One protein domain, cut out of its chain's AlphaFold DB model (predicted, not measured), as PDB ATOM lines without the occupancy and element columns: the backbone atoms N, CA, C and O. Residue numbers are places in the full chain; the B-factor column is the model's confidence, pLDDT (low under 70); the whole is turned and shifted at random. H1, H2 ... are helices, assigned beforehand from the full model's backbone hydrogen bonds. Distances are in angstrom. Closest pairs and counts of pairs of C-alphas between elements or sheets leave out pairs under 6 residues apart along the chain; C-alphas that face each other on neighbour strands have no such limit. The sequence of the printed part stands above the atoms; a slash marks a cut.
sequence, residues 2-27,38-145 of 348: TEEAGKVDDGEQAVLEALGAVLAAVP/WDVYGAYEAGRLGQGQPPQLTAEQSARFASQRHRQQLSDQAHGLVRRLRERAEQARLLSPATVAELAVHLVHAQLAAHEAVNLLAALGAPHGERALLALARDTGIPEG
ATOM      1  N   THR A   2      41.316 -46.798 -14.865       52.88
ATOM      2  CA  THR A   2      41.864 -47.925 -14.080       52.88
ATOM      3  C   THR A   2      43.095 -47.576 -13.225       52.88
ATOM      4  O   THR A   2      43.372 -48.274 -12.260       52.88
ATOM      5  N   GLU A   3      43.806 -46.482 -13.521       51.19
ATOM      6  CA  GLU A   3      45.021 -46.067 -12.788       51.19
ATOM      7  C   GLU A   3      44.756 -45.411 -11.420       51.19
ATOM      8  O   GLU A   3      45.600 -45.493 -10.530       51.19
ATOM      9  N   GLU A   4      43.600 -44.771 -11.222       56.00
ATOM     10  CA  GLU A   4      43.259 -44.149  -9.932       56.00
ATOM     11  C   GLU A   4      42.813 -45.180  -8.889       56.00
ATOM     12  O   GLU A   4      43.122 -45.018  -7.713       56.00
ATOM     13  N   ALA A   5      42.161 -46.270  -9.307       55.19
ATOM     14  CA  ALA A   5      41.725 -47.329  -8.396       55.19
ATOM     15  C   ALA A   5      42.910 -48.078  -7.752       55.19
ATOM     16  O   ALA A   5      42.872 -48.344  -6.556       55.19
ATOM     17  N   GLY A   6      43.989 -48.341  -8.505       56.91
ATOM     18  CA  GLY A   6      45.183 -49.024  -7.981       56.91
ATOM     19  C   GLY A   6      45.993 -48.187  -6.983       56.91
ATOM     20  O   GLY A   6      46.455 -48.702  -5.975       56.91
ATOM     21  N   LYS A   7      46.101 -46.866  -7.191       61.75
ATOM     22  CA  LYS A   7      46.815 -45.974  -6.251       61.75
ATOM     23  C   LYS A   7      46.081 -45.764  -4.925       61.75
ATOM     24  O   LYS A   7      46.714 -45.459  -3.915       61.75
ATOM     25  N   VAL A   8      44.749 -45.857  -4.928       61.66
ATOM     26  CA  VAL A   8      43.945 -45.750  -3.702       61.66
ATOM     27  C   VAL A   8      44.142 -46.996  -2.832       61.66
ATOM     28  O   VAL A   8      44.279 -46.838  -1.618       61.66
ATOM     29  N   ASP A   9      44.246 -48.177  -3.441       68.25
ATOM     30  CA  ASP A   9      44.468 -49.465  -2.768       68.25
ATOM     31  C   ASP A   9      45.821 -49.528  -2.041       68.25
ATOM     32  O   ASP A   9      45.870 -49.690  -0.818       68.25
ATOM     33  N   ASP A  10      46.908 -49.195  -2.744       74.31
ATOM     34  CA  ASP A  10      48.267 -49.171  -2.175       74.31
ATOM     35  C   ASP A  10      48.382 -48.242  -0.950       74.31
ATOM     36  O   ASP A  10      49.124 -48.500   0.000       74.31
ATOM     37  N   GLY A  11      47.629 -47.138  -0.954       86.44
ATOM     38  CA  GLY A  11      47.657 -46.149   0.118       86.44
ATOM     39  C   GLY A  11      46.881 -46.543   1.377       86.44
ATOM     40  O   GLY A  11      47.184 -46.005   2.439       86.44
ATOM     41  N   GLU A  12      45.855 -47.395   1.285       91.62
ATOM     42  CA  GLU A  12      45.149 -47.916   2.469       91.62
ATOM     43  C   GLU A  12      45.958 -49.040   3.109       91.62
ATOM     44  O   GLU A  12      46.251 -48.972   4.303       91.62
ATOM     45  N   GLN A  13      46.398 -50.007   2.301       93.38
ATOM     46  CA  GLN A  13      47.168 -51.153   2.770       93.38
ATOM     47  C   GLN A  13      48.445 -50.722   3.504       93.38
ATOM     48  O   GLN A  13      48.708 -51.194   4.609       93.38
ATOM     49  N   ALA A  14      49.178 -49.736   2.972       94.50
ATOM     50  CA  ALA A  14      50.360 -49.190   3.641       94.50
ATOM     51  C   ALA A  14      50.049 -48.573   5.022       94.50
ATOM     52  O   ALA A  14      50.875 -48.632   5.932       94.50
ATOM     53  N   VAL A  15      48.863 -47.976   5.201       95.56
ATOM     54  CA  VAL A  15      48.439 -47.419   6.497       95.56
ATOM     55  C   VAL A  15      48.060 -48.535   7.472       95.56
ATOM     56  O   VAL A  15      48.421 -48.449   8.646       95.56
ATOM     57  N   LEU A  16      47.385 -49.588   7.002       96.06
ATOM     58  CA  LEU A  16      47.034 -50.755   7.820       96.06
ATOM     59  C   LEU A  16      48.283 -51.511   8.289       96.06
ATOM     60  O   LEU A  16      48.396 -51.832   9.470       96.06
ATOM     61  N   GLU A  17      49.250 -51.729   7.398       96.62
ATOM     62  CA  GLU A  17      50.534 -52.356   7.730       96.62
ATOM     63  C   GLU A  17      51.325 -51.523   8.743       96.62
ATOM     64  O   GLU A  17      51.850 -52.066   9.717       96.62
ATOM     65  N   ALA A  18      51.357 -50.199   8.567       97.06
ATOM     66  CA  ALA A  18      52.000 -49.300   9.518       97.06
ATOM     67  C   ALA A  18      51.334 -49.349  10.904       97.06
ATOM     68  O   ALA A  18      52.036 -49.392  11.913       97.06
ATOM     69  N   LEU A  19      50.000 -49.399  10.977       97.31
ATOM     70  CA  LEU A  19      49.282 -49.565  12.245       97.31
ATOM     71  C   LEU A  19      49.554 -50.925  12.894       97.31
ATOM     72  O   LEU A  19      49.772 -50.989  14.104       97.31
ATOM     73  N   GLY A  20      49.594 -52.002  12.105       97.00
ATOM     74  CA  GLY A  20      49.968 -53.330  12.591       97.00
ATOM     75  C   GLY A  20      51.384 -53.354  13.175       97.00
ATOM     76  O   GLY A  20      51.602 -53.909  14.251       97.00
ATOM     77  N   ALA A  21      52.337 -52.686  12.518       97.25
ATOM     78  CA  ALA A  21      53.702 -52.544  13.018       97.25
ATOM     79  C   ALA A  21      53.768 -51.718  14.312       97.25
ATOM     80  O   ALA A  21      54.487 -52.097  15.238       97.25
ATOM     81  N   VAL A  22      52.990 -50.630  14.406       97.38
ATOM     82  CA  VAL A  22      52.856 -49.846  15.642       97.38
ATOM     83  C   VAL A  22      52.358 -50.734  16.779       97.38
ATOM     84  O   VAL A  22      53.010 -50.766  17.817       97.38
ATOM     85  N   LEU A  23      51.279 -51.499  16.568       96.19
ATOM     86  CA  LEU A  23      50.697 -52.419  17.556       96.19
ATOM     87  C   LEU A  23      51.661 -53.537  17.989       96.19
ATOM     88  O   LEU A  23      51.696 -53.902  19.161       96.19
ATOM     89  N   ALA A  24      52.476 -54.057  17.071       96.25
ATOM     90  CA  ALA A  24      53.474 -55.077  17.390       96.25
ATOM     91  C   ALA A  24      54.658 -54.530  18.211       96.25
ATOM     92  O   ALA A  24      55.317 -55.287  18.921       96.25
ATOM     93  N   ALA A  25      54.937 -53.224  18.125       95.94
ATOM     94  CA  ALA A  25      56.054 -52.568  18.807       95.94
ATOM     95  C   ALA A  25      55.699 -52.013  20.200       95.94
ATOM     96  O   ALA A  25      56.566 -51.441  20.871       95.94
ATOM     97  N   VAL A  26      54.440 -52.148  20.625       93.62
ATOM     98  CA  VAL A  26      53.910 -51.572  21.865       93.62
ATOM     99  C   VAL A  26      54.471 -52.315  23.075       93.62
ATOM    100  O   VAL A  26      54.189 -53.501  23.248       93.62
ATOM    101  N   PRO A  27      55.221 -51.650  23.967       90.50
ATOM    102  CA  PRO A  27      55.612 -52.262  25.225       90.50
ATOM    103  C   PRO A  27      54.398 -52.328  26.162       90.50
ATOM    104  O   PRO A  27      53.473 -51.516  26.059       90.50
ATOM    105  N   TRP A  38      54.155 -39.250  38.269       92.50
ATOM    106  CA  TRP A  38      53.788 -38.395  37.143       92.50
ATOM    107  C   TRP A  38      54.493 -37.043  37.196       92.50
ATOM    108  O   TRP A  38      55.035 -36.624  36.173       92.50
ATOM    109  N   ASP A  39      54.595 -36.417  38.367       93.25
ATOM    110  CA  ASP A  39      55.348 -35.174  38.556       93.25
ATOM    111  C   ASP A  39      56.827 -35.355  38.199       93.25
ATOM    112  O   ASP A  39      57.420 -34.560  37.460       93.25
ATOM    113  N   VAL A  40      57.431 -36.453  38.667       94.81
ATOM    114  CA  VAL A  40      58.828 -36.781  38.352       94.81
ATOM    115  C   VAL A  40      59.001 -37.070  36.857       94.81
ATOM    116  O   VAL A  40      60.000 -36.652  36.265       94.81
ATOM    117  N   TYR A  41      58.040 -37.739  36.214       93.88
ATOM    118  CA  TYR A  41      58.048 -37.940  34.762       93.88
ATOM    119  C   TYR A  41      57.910 -36.620  33.992       93.88
ATOM    120  O   TYR A  41      58.639 -36.397  33.024       93.88
ATOM    121  N   GLY A  42      57.053 -35.707  34.453       92.38
ATOM    122  CA  GLY A  42      56.911 -34.364  33.894       92.38
ATOM    123  C   GLY A  42      58.223 -33.580  33.953       92.38
ATOM    124  O   GLY A  42      58.664 -33.031  32.943       92.38
ATOM    125  N   ALA A  43      58.911 -33.604  35.099       93.19
ATOM    126  CA  ALA A  43      60.231 -32.991  35.250       93.19
ATOM    127  C   ALA A  43      61.298 -33.649  34.352       93.19
ATOM    128  O   ALA A  43      62.156 -32.961  33.792       93.19
ATOM    129  N   TYR A  44      61.243 -34.974  34.182       93.44
ATOM    130  CA  TYR A  44      62.107 -35.707  33.254       93.44
ATOM    131  C   TYR A  44      61.913 -35.253  31.801       93.44
ATOM    132  O   TYR A  44      62.898 -34.939  31.125       93.44
ATOM    133  N   GLU A  45      60.670 -35.156  31.329       93.50
ATOM    134  CA  GLU A  45      60.371 -34.695  29.971       93.50
ATOM    135  C   GLU A  45      60.740 -33.217  29.769       93.50
ATOM    136  O   GLU A  45      61.340 -32.872  28.747       93.50
ATOM    137  N   ALA A  46      60.476 -32.356  30.756       91.62
ATOM    138  CA  ALA A  46      60.859 -30.946  30.711       91.62
ATOM    139  C   ALA A  46      62.385 -30.784  30.603       91.62
ATOM    140  O   ALA A  46      62.880 -30.127  29.683       91.62
ATOM    141  N   GLY A  47      63.154 -31.480  31.449       92.25
ATOM    142  CA  GLY A  47      64.617 -31.485  31.377       92.25
ATOM    143  C   GLY A  47      65.144 -32.001  30.034       92.25
ATOM    144  O   GLY A  47      66.073 -31.426  29.462       92.25
ATOM    145  N   ARG A  48      64.510 -33.032  29.463       91.19
ATOM    146  CA  ARG A  48      64.844 -33.566  28.133       91.19
ATOM    147  C   ARG A  48      64.599 -32.558  27.005       91.19
ATOM    148  O   ARG A  48      65.334 -32.557  26.018       91.19
ATOM    149  N   LEU A  49      63.573 -31.720  27.133       92.44
ATOM    150  CA  LEU A  49      63.266 -30.630  26.202       92.44
ATOM    151  C   LEU A  49      64.106 -29.365  26.464       92.44
ATOM    152  O   LEU A  49      63.900 -28.348  25.803       92.44
ATOM    153  N   GLY A  50      65.059 -29.416  27.400       92.12
ATOM    154  CA  GLY A  50      65.899 -28.278  27.781       92.12
ATOM    155  C   GLY A  50      65.188 -27.256  28.671       92.12
ATOM    156  O   GLY A  50      65.677 -26.141  28.838       92.12
ATOM    157  N   GLN A  51      64.037 -27.614  29.240       90.31
ATOM    158  CA  GLN A  51      63.209 -26.781  30.106       90.31
ATOM    159  C   GLN A  51      63.393 -27.213  31.567       90.31
ATOM    160  O   GLN A  51      62.556 -27.894  32.145       90.31
ATOM    161  N   GLY A  52      64.516 -26.824  32.175       89.56
ATOM    162  CA  GLY A  52      64.822 -27.127  33.579       89.56
ATOM    163  C   GLY A  52      65.841 -28.251  33.770       89.56
ATOM    164  O   GLY A  52      66.403 -28.786  32.815       89.56
ATOM    165  N   GLN A  53      66.133 -28.562  35.033       89.19
ATOM    166  CA  GLN A  53      67.114 -29.584  35.397       89.19
ATOM    167  C   GLN A  53      66.434 -30.961  35.474       89.19
ATOM    168  O   GLN A  53      65.451 -31.093  36.203       89.19
ATOM    169  N   PRO A  54      66.938 -31.991  34.765       88.81
ATOM    170  CA  PRO A  54      66.355 -33.323  34.835       88.81
ATOM    171  C   PRO A  54      66.503 -33.909  36.251       88.81
ATOM    172  O   PRO A  54      67.550 -33.718  36.886       88.81
ATOM    173  N   PRO A  55      65.488 -34.633  36.753       92.62
ATOM    174  CA  PRO A  55      65.547 -35.280  38.056       92.62
ATOM    175  C   PRO A  55      66.605 -36.392  38.073       92.62
ATOM    176  O   PRO A  55      66.944 -36.979  37.043       92.62
ATOM    177  N   GLN A  56      67.110 -36.717  39.264       93.38
ATOM    178  CA  GLN A  56      67.905 -37.928  39.455       93.38
ATOM    179  C   GLN A  56      66.964 -39.132  39.494       93.38
ATOM    180  O   GLN A  56      66.086 -39.201  40.349       93.38
ATOM    181  N   LEU A  57      67.150 -40.067  38.563       94.75
ATOM    182  CA  LEU A  57      66.308 -41.252  38.427       94.75
ATOM    183  C   LEU A  57      67.064 -42.507  38.856       94.75
ATOM    184  O   LEU A  57      68.251 -42.668  38.564       94.75
ATOM    185  N   THR A  58      66.356 -43.443  39.482       95.38
ATOM    186  CA  THR A  58      66.853 -44.815  39.628       95.38
ATOM    187  C   THR A  58      66.886 -45.521  38.267       95.38
ATOM    188  O   THR A  58      66.279 -45.073  37.287       95.38
ATOM    189  N   ALA A  59      67.585 -46.659  38.183       94.19
ATOM    190  CA  ALA A  59      67.604 -47.474  36.965       94.19
ATOM    191  C   ALA A  59      66.193 -47.962  36.576       94.19
ATOM    192  O   ALA A  59      65.835 -47.956  35.400       94.19
ATOM    193  N   GLU A  60      65.378 -48.321  37.571       91.81
ATOM    194  CA  GLU A  60      63.989 -48.743  37.383       91.81
ATOM    195  C   GLU A  60      63.112 -47.602  36.848       91.81
ATOM    196  O   GLU A  60      62.429 -47.774  35.839       91.81
ATOM    197  N   GLN A  61      63.188 -46.413  37.461       93.56
ATOM    198  CA  GLN A  61      62.472 -45.225  36.983       93.56
ATOM    199  C   GLN A  61      62.889 -44.861  35.556       93.56
ATOM    200  O   GLN A  61      62.038 -44.597  34.711       93.56
ATOM    201  N   SER A  62      64.190 -44.924  35.258       92.88
ATOM    202  CA  SER A  62      64.718 -44.650  33.917       92.88
ATOM    203  C   SER A  62      64.145 -45.606  32.865       92.88
ATOM    204  O   SER A  62      63.698 -45.163  31.808       92.88
ATOM    205  N   ALA A  63      64.112 -46.914  33.154       91.56
ATOM    206  CA  ALA A  63      63.545 -47.913  32.248       91.56
ATOM    207  C   ALA A  63      62.034 -47.715  32.050       91.56
ATOM    208  O   ALA A  63      61.529 -47.774  30.926       91.56
ATOM    209  N   ARG A  64      61.315 -47.421  33.136       92.88
ATOM    210  CA  ARG A  64      59.877 -47.153  33.114       92.88
ATOM    211  C   ARG A  64      59.529 -45.918  32.284       92.88
ATOM    212  O   ARG A  64      58.628 -45.980  31.451       92.88
ATOM    213  N   PHE A  65      60.264 -44.824  32.468       94.31
ATOM    214  CA  PHE A  65      60.050 -43.572  31.740       94.31
ATOM    215  C   PHE A  65      60.394 -43.723  30.258       94.31
ATOM    216  O   PHE A  65      59.652 -43.240  29.406       94.31
ATOM    217  N   ALA A  66      61.460 -44.462  29.931       92.25
ATOM    218  CA  ALA A  66      61.794 -44.792  28.548       92.25
ATOM    219  C   ALA A  66      60.680 -45.607  27.865       92.25
ATOM    220  O   ALA A  66      60.308 -45.299  26.734       92.25
ATOM    221  N   SER A  67      60.111 -46.600  28.562       93.12
ATOM    222  CA  SER A  67      58.970 -47.382  28.065       93.12
ATOM    223  C   SER A  67      57.735 -46.506  27.828       93.12
ATOM    224  O   SER A  67      57.145 -46.549  26.748       93.12
ATOM    225  N   GLN A  68      57.381 -45.648  28.791       93.94
ATOM    226  CA  GLN A  68      56.241 -44.733  28.666       93.94
ATOM    227  C   GLN A  68      56.405 -43.755  27.504       93.94
ATOM    228  O   GLN A  68      55.482 -43.555  26.717       93.94
ATOM    229  N   ARG A  69      57.601 -43.193  27.342       93.12
ATOM    230  CA  ARG A  69      57.906 -42.304  26.224       93.12
ATOM    231  C   ARG A  69      57.819 -43.026  24.881       93.12
ATOM    232  O   ARG A  69      57.285 -42.466  23.928       93.12
ATOM    233  N   HIS A  70      58.317 -44.260  24.793       94.75
ATOM    234  CA  HIS A  70      58.182 -45.076  23.583       94.75
ATOM    235  C   HIS A  70      56.705 -45.326  23.247       94.75
ATOM    236  O   HIS A  70      56.294 -45.137  22.104       94.75
ATOM    237  N   ARG A  71      55.862 -45.626  24.249       94.56
ATOM    238  CA  ARG A  71      54.399 -45.704  24.060       94.56
ATOM    239  C   ARG A  71      53.812 -44.394  23.547       94.56
ATOM    240  O   ARG A  71      52.996 -44.427  22.633       94.56
ATOM    241  N   GLN A  72      54.231 -43.253  24.092       92.50
ATOM    242  CA  GLN A  72      53.745 -41.945  23.652       92.50
ATOM    243  C   GLN A  72      54.106 -41.670  22.187       92.50
ATOM    244  O   GLN A  72      53.242 -41.283  21.409       92.50
ATOM    245  N   GLN A  73      55.336 -41.983  21.773       95.25
ATOM    246  CA  GLN A  73      55.764 -41.870  20.375       95.25
ATOM    247  C   GLN A  73      54.942 -42.762  19.437       95.25
ATOM    248  O   GLN A  73      54.545 -42.323  18.358       95.25
ATOM    249  N   LEU A  74      54.670 -44.003  19.844       96.81
ATOM    250  CA  LEU A  74      53.807 -44.915  19.091       96.81
ATOM    251  C   LEU A  74      52.360 -44.407  19.026       96.81
ATOM    252  O   LEU A  74      51.729 -44.508  17.977       96.81
ATOM    253  N   SER A  75      51.851 -43.815  20.108       95.38
ATOM    254  CA  SER A  75      50.523 -43.192  20.150       95.38
ATOM    255  C   SER A  75      50.431 -42.005  19.185       95.38
ATOM    256  O   SER A  75      49.487 -41.921  18.403       95.38
ATOM    257  N   ASP A  76      51.438 -41.128  19.146       95.06
ATOM    258  CA  ASP A  76      51.498 -39.999  18.205       95.06
ATOM    259  C   ASP A  76      51.517 -40.468  16.742       95.06
ATOM    260  O   ASP A  76      50.832 -39.909  15.879       95.06
ATOM    261  N   GLN A  77      52.268 -41.536  16.452       96.69
ATOM    262  CA  GLN A  77      52.265 -42.168  15.132       96.69
ATOM    263  C   GLN A  77      50.887 -42.754  14.795       96.69
ATOM    264  O   GLN A  77      50.367 -42.510  13.701       96.69
ATOM    265  N   ALA A  78      50.270 -43.474  15.738       97.25
ATOM    266  CA  ALA A  78      48.934 -44.038  15.585       97.25
ATOM    267  C   ALA A  78      47.885 -42.949  15.311       97.25
ATOM    268  O   ALA A  78      47.116 -43.100  14.365       97.25
ATOM    269  N   HIS A  79      47.898 -41.821  16.035       95.31
ATOM    270  CA  HIS A  79      46.994 -40.688  15.792       95.31
ATOM    271  C   HIS A  79      47.026 -40.235  14.328       95.31
ATOM    272  O   HIS A  79      45.984 -40.065  13.690       95.31
ATOM    273  N   GLY A  80      48.228 -40.063  13.767       94.69
ATOM    274  CA  GLY A  80      48.398 -39.650  12.376       94.69
ATOM    275  C   GLY A  80      47.819 -40.652  11.374       94.69
ATOM    276  O   GLY A  80      47.194 -40.246  10.391       94.69
ATOM    277  N   LEU A  81      48.005 -41.950  11.622       97.31
ATOM    278  CA  LEU A  81      47.524 -43.034  10.760       97.31
ATOM    279  C   LEU A  81      46.002 -43.220  10.866       97.31
ATOM    280  O   LEU A  81      45.315 -43.257   9.844       97.31
ATOM    281  N   VAL A  82      45.464 -43.245  12.086       97.19
ATOM    282  CA  VAL A  82      44.025 -43.355  12.366       97.19
ATOM    283  C   VAL A  82      43.262 -42.180  11.764       97.19
ATOM    284  O   VAL A  82      42.240 -42.384  11.110       97.19
ATOM    285  N   ARG A  83      43.782 -40.951  11.891       95.44
ATOM    286  CA  ARG A  83      43.163 -39.770  11.274       95.44
ATOM    287  C   ARG A  83      43.040 -39.909   9.755       95.44
ATOM    288  O   ARG A  83      41.987 -39.593   9.210       95.44
ATOM    289  N   ARG A  84      44.071 -40.426   9.075       94.81
ATOM    290  CA  ARG A  84      44.019 -40.678   7.622       94.81
ATOM    291  C   ARG A  84      42.956 -41.716   7.262       94.81
ATOM    292  O   ARG A  84      42.251 -41.528   6.276       94.81
ATOM    293  N   LEU A  85      42.824 -42.795   8.039       96.44
ATOM    294  CA  LEU A  85      41.764 -43.788   7.820       96.44
ATOM    295  C   LEU A  85      40.376 -43.185   8.048       96.44
ATOM    296  O   LEU A  85      39.472 -43.448   7.259       96.44
ATOM    297  N   ARG A  86      40.217 -42.330   9.063       95.38
ATOM    298  CA  ARG A  86      38.946 -41.654   9.353       95.38
ATOM    299  C   ARG A  86      38.526 -40.729   8.215       95.38
ATOM    300  O   ARG A  86      37.406 -40.837   7.735       95.38
ATOM    301  N   GLU A  87      39.440 -39.895   7.723       93.62
ATOM    302  CA  GLU A  87      39.190 -39.011   6.572       93.62
ATOM    303  C   GLU A  87      38.763 -39.810   5.323       93.62
ATOM    304  O   GLU A  87      37.918 -39.362   4.547       93.62
ATOM    305  N   ARG A  88      39.305 -41.021   5.128       92.94
ATOM    306  CA  ARG A  88      38.890 -41.927   4.040       92.94
ATOM    307  C   ARG A  88      37.530 -42.572   4.300       92.94
ATOM    308  O   ARG A  88      36.748 -42.694   3.357       92.94
ATOM    309  N   ALA A  89      37.243 -42.961   5.543       91.88
ATOM    310  CA  ALA A  89      35.949 -43.506   5.957       91.88
ATOM    311  C   ALA A  89      34.817 -42.509   5.681       91.88
ATOM    312  O   ALA A  89      33.841 -42.852   5.021       91.88
ATOM    313  N   GLU A  90      35.004 -41.251   6.089       90.00
ATOM    314  CA  GLU A  90      34.049 -40.153   5.880       90.00
ATOM    315  C   GLU A  90      33.776 -39.881   4.392       90.00
ATOM    316  O   GLU A  90      32.693 -39.439   4.016       90.00
ATOM    317  N   GLN A  91      34.744 -40.181   3.524       90.38
ATOM    318  CA  GLN A  91      34.621 -40.050   2.072       90.38
ATOM    319  C   GLN A  91      34.092 -41.323   1.388       90.38
ATOM    320  O   GLN A  91      34.031 -41.355   0.159       90.38
ATOM    321  N   ALA A  92      33.738 -42.364   2.151       85.56
ATOM    322  CA  ALA A  92      33.353 -43.691   1.660       85.56
ATOM    323  C   ALA A  92      34.410 -44.336   0.735       85.56
ATOM    324  O   ALA A  92      34.081 -44.979  -0.261       85.56
ATOM    325  N   ARG A  93      35.699 -44.141   1.051       87.75
ATOM    326  CA  ARG A  93      36.854 -44.594   0.246       87.75
ATOM    327  C   ARG A  93      37.642 -45.744   0.872       87.75
ATOM    328  O   ARG A  93      38.768 -45.987   0.446       87.75
ATOM    329  N   LEU A  94      37.096 -46.394   1.898       89.88
ATOM    330  CA  LEU A  94      37.738 -47.555   2.507       89.88
ATOM    331  C   LEU A  94      37.423 -48.825   1.725       89.88
ATOM    332  O   LEU A  94      36.263 -49.090   1.405       89.88
ATOM    333  N   LEU A  95      38.454 -49.617   1.465       89.00
ATOM    334  CA  LEU A  95      38.355 -50.899   0.780       89.00
ATOM    335  C   LEU A  95      38.070 -52.036   1.762       89.00
ATOM    336  O   LEU A  95      37.298 -52.936   1.437       89.00
ATOM    337  N   SER A  96      38.621 -51.965   2.980       93.81
ATOM    338  CA  SER A  96      38.470 -53.008   4.005       93.81
ATOM    339  C   SER A  96      37.942 -52.485   5.357       93.81
ATOM    340  O   SER A  96      38.651 -52.558   6.365       93.81
ATOM    341  N   PRO A  97      36.678 -52.012   5.450       95.38
ATOM    342  CA  PRO A  97      36.115 -51.474   6.697       95.38
ATOM    343  C   PRO A  97      36.168 -52.430   7.900       95.38
ATOM    344  O   PRO A  97      36.310 -51.979   9.034       95.38
ATOM    345  N   ALA A  98      36.065 -53.745   7.671       96.81
ATOM    346  CA  ALA A  98      36.141 -54.753   8.731       96.81
ATOM    347  C   ALA A  98      37.535 -54.803   9.379       96.81
ATOM    348  O   ALA A  98      37.649 -54.660  10.594       96.81
ATOM    349  N   THR A  99      38.590 -54.910   8.567       97.06
ATOM    350  CA  THR A  99      39.989 -54.914   9.025       97.06
ATOM    351  C   THR A  99      40.350 -53.612   9.740       97.06
ATOM    352  O   THR A  99      41.021 -53.626  10.770       97.06
ATOM    353  N   VAL A 100      39.870 -52.474   9.223       97.75
ATOM    354  CA  VAL A 100      40.047 -51.163   9.866       97.75
ATOM    355  C   VAL A 100      39.409 -51.151  11.260       97.75
ATOM    356  O   VAL A 100      40.028 -50.668  12.207       97.75
ATOM    357  N   ALA A 101      38.197 -51.699  11.403       98.19
ATOM    358  CA  ALA A 101      37.515 -51.780  12.692       98.19
ATOM    359  C   ALA A 101      38.258 -52.681  13.692       98.19
ATOM    360  O   ALA A 101      38.428 -52.296  14.846       98.19
ATOM    361  N   GLU A 102      38.740 -53.848  13.256       98.12
ATOM    362  CA  GLU A 102      39.519 -54.770  14.097       98.12
ATOM    363  C   GLU A 102      40.806 -54.115  14.623       98.12
ATOM    364  O   GLU A 102      41.096 -54.175  15.819       98.12
ATOM    365  N   LEU A 103      41.549 -53.414  13.760       97.62
ATOM    366  CA  LEU A 103      42.744 -52.677  14.177       97.62
ATOM    367  C   LEU A 103      42.417 -51.537  15.144       97.62
ATOM    368  O   LEU A 103      43.149 -51.332  16.111       97.62
ATOM    369  N   ALA A 104      41.320 -50.811  14.920       98.31
ATOM    370  CA  ALA A 104      40.879 -49.766  15.837       98.31
ATOM    371  C   ALA A 104      40.537 -50.334  17.227       98.31
ATOM    372  O   ALA A 104      40.943 -49.756  18.231       98.31
ATOM    373  N   VAL A 105      39.886 -51.498  17.307       98.38
ATOM    374  CA  VAL A 105      39.640 -52.198  18.582       98.38
ATOM    375  C   VAL A 105      40.956 -52.550  19.283       98.38
ATOM    376  O   VAL A 105      41.112 -52.271  20.471       98.38
ATOM    377  N   HIS A 106      41.939 -53.093  18.558       97.75
ATOM    378  CA  HIS A 106      43.255 -53.390  19.136       97.75
ATOM    379  C   HIS A 106      43.986 -52.139  19.644       97.75
ATOM    380  O   HIS A 106      44.652 -52.205  20.676       97.75
ATOM    381  N   LEU A 107      43.848 -50.997  18.965       97.38
ATOM    382  CA  LEU A 107      44.410 -49.720  19.420       97.38
ATOM    383  C   LEU A 107      43.781 -49.246  20.736       97.38
ATOM    384  O   LEU A 107      44.514 -48.811  21.626       97.38
ATOM    385  N   VAL A 108      42.458 -49.384  20.889       97.31
ATOM    386  CA  VAL A 108      41.761 -49.063  22.147       97.31
ATOM    387  C   VAL A 108      42.272 -49.953  23.283       97.31
ATOM    388  O   VAL A 108      42.697 -49.437  24.313       97.31
ATOM    389  N   HIS A 109      42.357 -51.271  23.079       96.06
ATOM    390  CA  HIS A 109      42.922 -52.185  24.082       96.06
ATOM    391  C   HIS A 109      44.381 -51.885  24.432       96.06
ATOM    392  O   HIS A 109      44.792 -52.014  25.584       96.06
ATOM    393  N   ALA A 110      45.175 -51.476  23.442       94.62
ATOM    394  CA  ALA A 110      46.561 -51.086  23.650       94.62
ATOM    395  C   ALA A 110      46.705 -49.705  24.315       94.62
ATOM    396  O   ALA A 110      47.831 -49.346  24.674       94.62
ATOM    397  N   GLN A 111      45.611 -48.950  24.491       93.25
ATOM    398  CA  GLN A 111      45.579 -47.555  24.949       93.25
ATOM    399  C   GLN A 111      46.475 -46.646  24.096       93.25
ATOM    400  O   GLN A 111      47.296 -45.880  24.605       93.25
ATOM    401  N   LEU A 112      46.364 -46.776  22.771       94.19
ATOM    402  CA  LEU A 112      47.104 -45.972  21.800       94.19
ATOM    403  C   LEU A 112      46.127 -45.237  20.908       94.19
ATOM    404  O   LEU A 112      45.354 -45.869  20.195       94.19
ATOM    405  N   ALA A 113      46.175 -43.905  20.947       94.69
ATOM    406  CA  ALA A 113      45.223 -43.062  20.233       94.69
ATOM    407  C   ALA A 113      43.762 -43.529  20.429       94.69
ATOM    408  O   ALA A 113      42.985 -43.554  19.475       94.69
ATOM    409  N   ALA A 114      43.401 -43.954  21.651       95.00
ATOM    410  CA  ALA A 114      42.150 -44.662  21.927       95.00
ATOM    411  C   ALA A 114      40.923 -43.840  21.511       95.00
ATOM    412  O   ALA A 114      40.082 -44.326  20.758       95.00
ATOM    413  N   HIS A 115      40.878 -42.557  21.881       94.12
ATOM    414  CA  HIS A 115      39.802 -41.651  21.470       94.12
ATOM    415  C   HIS A 115      39.669 -41.554  19.944       94.12
ATOM    416  O   HIS A 115      38.555 -41.509  19.413       94.12
ATOM    417  N   GLU A 116      40.792 -41.595  19.226       95.94
ATOM    418  CA  GLU A 116      40.824 -41.452  17.773       95.94
ATOM    419  C   GLU A 116      40.412 -42.741  17.085       95.94
ATOM    420  O   GLU A 116      39.698 -42.695  16.083       95.94
ATOM    421  N   ALA A 117      40.793 -43.883  17.654       98.12
ATOM    422  CA  ALA A 117      40.316 -45.186  17.232       98.12
ATOM    423  C   ALA A 117      38.794 -45.301  17.427       98.12
ATOM    424  O   ALA A 117      38.094 -45.717  16.506       98.12
ATOM    425  N   VAL A 118      38.249 -44.837  18.557       98.25
ATOM    426  CA  VAL A 118      36.794 -44.779  18.789       98.25
ATOM    427  C   VAL A 118      36.107 -43.840  17.789       98.25
ATOM    428  O   VAL A 118      35.077 -44.193  17.213       98.25
ATOM    429  N   ASN A 119      36.683 -42.665  17.518       96.69
ATOM    430  CA  ASN A 119      36.165 -41.735  16.510       96.69
ATOM    431  C   ASN A 119      36.187 -42.342  15.096       96.69
ATOM    432  O   ASN A 119      35.266 -42.113  14.311       96.69
ATOM    433  N   LEU A 120      37.218 -43.123  14.766       98.00
ATOM    434  CA  LEU A 120      37.285 -43.890  13.525       98.00
ATOM    435  C   LEU A 120      36.169 -44.939  13.470       98.00
ATOM    436  O   LEU A 120      35.456 -44.992  12.473       98.00
ATOM    437  N   LEU A 121      35.960 -45.718  14.535       98.38
ATOM    438  CA  LEU A 121      34.858 -46.684  14.603       98.38
ATOM    439  C   LEU A 121      33.492 -46.008  14.416       98.38
ATOM    440  O   LEU A 121      32.650 -46.526  13.688       98.38
ATOM    441  N   ALA A 122      33.277 -44.829  15.001       96.88
ATOM    442  CA  ALA A 122      32.054 -44.061  14.780       96.88
ATOM    443  C   ALA A 122      31.890 -43.652  13.303       96.88
ATOM    444  O   ALA A 122      30.808 -43.810  12.739       96.88
ATOM    445  N   ALA A 123      32.966 -43.195  12.654       96.25
ATOM    446  CA  ALA A 123      32.958 -42.827  11.236       96.25
ATOM    447  C   ALA A 123      32.731 -44.024  10.292       96.25
ATOM    448  O   ALA A 123      32.148 -43.853   9.224       96.25
ATOM    449  N   LEU A 124      33.155 -45.236  10.678       96.44
ATOM    450  CA  LEU A 124      32.865 -46.462   9.922       96.44
ATOM    451  C   LEU A 124      31.369 -46.809   9.908       96.44
ATOM    452  O   LEU A 124      30.906 -47.460   8.972       96.44
ATOM    453  N   GLY A 125      30.621 -46.410  10.941       94.88
ATOM    454  CA  GLY A 125      29.188 -46.663  11.047       94.88
ATOM    455  C   GLY A 125      28.809 -48.150  11.056       94.88
ATOM    456  O   GLY A 125      29.585 -49.031  11.447       94.88
ATOM    457  N   ALA A 126      27.574 -48.447  10.657       93.69
ATOM    458  CA  ALA A 126      27.057 -49.810  10.608       93.69
ATOM    459  C   ALA A 126      27.514 -50.559   9.332       93.69
ATOM    460  O   ALA A 126      27.534 -49.972   8.252       93.69
ATOM    461  N   PRO A 127      27.809 -51.874   9.413       95.19
ATOM    462  CA  PRO A 127      27.726 -52.706  10.616       95.19
ATOM    463  C   PRO A 127      29.029 -52.766  11.430       95.19
ATOM    464  O   PRO A 127      28.987 -53.163  12.590       95.19
ATOM    465  N   HIS A 128      30.184 -52.455  10.836       97.19
ATOM    466  CA  HIS A 128      31.489 -52.796  11.417       97.19
ATOM    467  C   HIS A 128      31.859 -51.914  12.611       97.19
ATOM    468  O   HIS A 128      32.168 -52.436  13.681       97.19
ATOM    469  N   GLY A 129      31.768 -50.596  12.444       97.44
ATOM    470  CA  GLY A 129      32.048 -49.627  13.497       97.44
ATOM    471  C   GLY A 129      31.090 -49.759  14.675       97.44
ATOM    472  O   GLY A 129      31.517 -49.867  15.820       97.44
ATOM    473  N   GLU A 130      29.791 -49.856  14.389       97.31
ATOM    474  CA  GLU A 130      28.763 -50.002  15.424       97.31
ATOM    475  C   GLU A 130      28.930 -51.287  16.251       97.31
ATOM    476  O   GLU A 130      28.863 -51.241  17.479       97.31
ATOM    477  N   ARG A 131      29.196 -52.435  15.611       97.69
ATOM    478  CA  ARG A 131      29.438 -53.698  16.334       97.69
ATOM    479  C   ARG A 131      30.676 -53.625  17.220       97.69
ATOM    480  O   ARG A 131      30.629 -54.114  18.346       97.69
ATOM    481  N   ALA A 132      31.757 -53.030  16.719       98.31
ATOM    482  CA  ALA A 132      32.992 -52.855  17.474       98.31
ATOM    483  C   ALA A 132      32.779 -51.948  18.695       98.31
ATOM    484  O   ALA A 132      33.159 -52.313  19.805       98.31
ATOM    485  N   LEU A 133      32.092 -50.818  18.519       98.38
ATOM    486  CA  LEU A 133      31.752 -49.926  19.625       98.38
ATOM    487  C   LEU A 133      30.860 -50.619  20.667       98.38
ATOM    488  O   LEU A 133      31.132 -50.523  21.857       98.38
ATOM    489  N   LEU A 134      29.830 -51.365  20.248       97.62
ATOM    490  CA  LEU A 134      28.969 -52.128  21.167       97.62
ATOM    491  C   LEU A 134      29.727 -53.224  21.931       97.62
ATOM    492  O   LEU A 134      29.297 -53.631  23.011       97.62
ATOM    493  N   ALA A 135      30.803 -53.771  21.365       97.50
ATOM    494  CA  ALA A 135      31.676 -54.696  22.082       97.50
ATOM    495  C   ALA A 135      32.494 -53.945  23.143       97.50
ATOM    496  O   ALA A 135      32.417 -54.298  24.315       97.50
ATOM    497  N   LEU A 136      33.168 -52.858  22.749       98.00
ATOM    498  CA  LEU A 136      33.997 -52.035  23.639       98.00
ATOM    499  C   LEU A 136      33.205 -51.403  24.795       98.00
ATOM    500  O   LEU A 136      33.708 -51.328  25.909       98.00
ATOM    501  N   ALA A 137      31.950 -51.002  24.571       96.38
ATOM    502  CA  ALA A 137      31.099 -50.408  25.607       96.38
ATOM    503  C   ALA A 137      30.883 -51.338  26.816       96.38
ATOM    504  O   ALA A 137      30.705 -50.875  27.939       96.38
ATOM    505  N   ARG A 138      30.917 -52.657  26.581       94.81
ATOM    506  CA  ARG A 138      30.734 -53.705  27.597       94.81
ATOM    507  C   ARG A 138      32.056 -54.291  28.092       94.81
ATOM    508  O   ARG A 138      32.051 -55.168  28.952       94.81
ATOM    509  N   ASP A 139      33.179 -53.846  27.540       96.06
ATOM    510  CA  ASP A 139      34.479 -54.452  27.782       96.06
ATOM    511  C   ASP A 139      35.118 -53.900  29.055       96.06
ATOM    512  O   ASP A 139      35.658 -52.801  29.075       96.06
ATOM    513  N   THR A 140      35.086 -54.663  30.146       92.31
ATOM    514  CA  THR A 140      35.710 -54.258  31.417       92.31
ATOM    515  C   THR A 140      37.241 -54.295  31.398       92.31
ATOM    516  O   THR A 140      37.861 -53.995  32.414       92.31
ATOM    517  N   GLY A 141      37.855 -54.701  30.285       93.00
ATOM    518  CA  GLY A 141      39.299 -54.726  30.081       93.00
ATOM    519  C   GLY A 141      39.894 -53.401  29.601       93.00
ATOM    520  O   GLY A 141      41.120 -53.304  29.527       93.00
ATOM    521  N   ILE A 142      39.074 -52.390  29.285       93.62
ATOM    522  CA  ILE A 142      39.539 -51.040  28.918       93.62
ATOM    523  C   ILE A 142      39.193 -50.014  30.016       93.62
ATOM    524  O   ILE A 142      38.242 -50.237  30.772       93.62
ATOM    525  N   PRO A 143      39.947 -48.902  30.140       89.50
ATOM    526  CA  PRO A 143      39.679 -47.860  31.136       89.50
ATOM    527  C   PRO A 143      38.258 -47.286  31.048       89.50
ATOM    528  O   PRO A 143      37.718 -47.122  29.954       89.50
ATOM    529  N   GLU A 144      37.668 -46.902  32.187       89.06
ATOM    530  CA  GLU A 144      36.302 -46.350  32.212       89.06
ATOM    531  C   GLU A 144      36.164 -45.078  31.370       89.06
ATOM    532  O   GLU A 144      35.163 -44.927  30.677       89.06
ATOM    533  N   GLY A 145      37.181 -44.210  31.346       87.88
ATOM    534  CA  GLY A 145      37.181 -43.022  30.484       87.88
ATOM    535  C   GLY A 145      37.038 -43.360  28.992       87.88
ATOM    536  O   GLY A 145      36.263 -42.718  28.284       87.88
TER     537      GLY A 145
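AT A GLANCE: This is residues 2 to 27 and 38 to 145 of the 348 residues of an uncharacterized protein of Streptomyces hundungensis (UniProt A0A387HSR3). A loose up-and-down bundle of four helices is built along one long helix, H3. H1 and the hairpin of H4 and H5 pack beside the second half of H3, and H6 packs on H4 and H5, away from H3. At the far end, H2 stands across the beginning of H3, near it but outside the bundle; at the opposite end, residues 2 to 7 of H1 stick out. The printed part has 134 residues with six named helices, H1 to H6 in order, and no named strand; its class is all helix. It is loose, with a radius of gyration of the C-alphas of 17.9 A and spans of 58 by 39 by 22 A.

HOW THE PARTS SIT: H1, residues 2 to 24, H3, residues 59 to 90, H4, residues 97 to 109, and H5, residues 114 to 124, form the bundle, up and down, each running against the one before it in the chain. H1 touches H3 with residues 12 to 22 alone, at a shallow tilt of 23 degrees, opposite ways; the closest C-alphas, of Val 22 and Leu 74, are 6.1 A apart. H1 touches H4 with residues 16 to 23 alone, closest at the C-alphas of Leu 23 and Leu 107, 7.1 A. H2, residues 38 to 48, is close to H3 but not clearly touching, about perpendicular at 84 degrees, with the C-alphas of Tyr 41 and Phe 65 closest at 6.7 A. H3 touches H5 with residues 79 to 90 alone, the same way at 16 degrees, a shallow tilt; the closest C-alphas are those of Arg 86 and Leu 120, 5.0 A. H4 and H5 form a hairpin, closest at the C-alphas of Val 108 and Ala 114, 4.4 A. H6, residues 128 to 136, forms a second hairpin with H5, at 38 degrees, a steep tilt but only just; the C-alphas of Leu 121 and Gly 129 are closest at 4.2 A. H6 touches H4 too, closest at the C-alphas of Ala 98 and His 128, 5.7 A, and is apart from H3. Every O i to N i+4 pair is within hydrogen-bond range in H2, H3, H4, H5 and H6; in H1, 15 of 19 are.

IN THESE COORDINATES: H1 begins at C-alpha 2, (41.864, -47.925, -14.080), and is 34.3 A long. H2 is 15.1 A, and H3 is 46.3 A from C-alpha 59 at (67.604, -47.474, 36.965). H4 is 18.7 A, H5 15.3 A, and H6 12.5 A, ending at (33.997, -52.035, 23.639).

THE WHOLE: The C-alphas farthest apart, of Thr 2 and Gln 56, are 60.4 A apart. Residues 28 to 37 are not printed, and C-alphas 27 and 38 are 18.4 A apart across the cut. Of the links printed whole, none is long. Mean pLDDT of the printed part is 92.1; residues 2 to 9 are under 70.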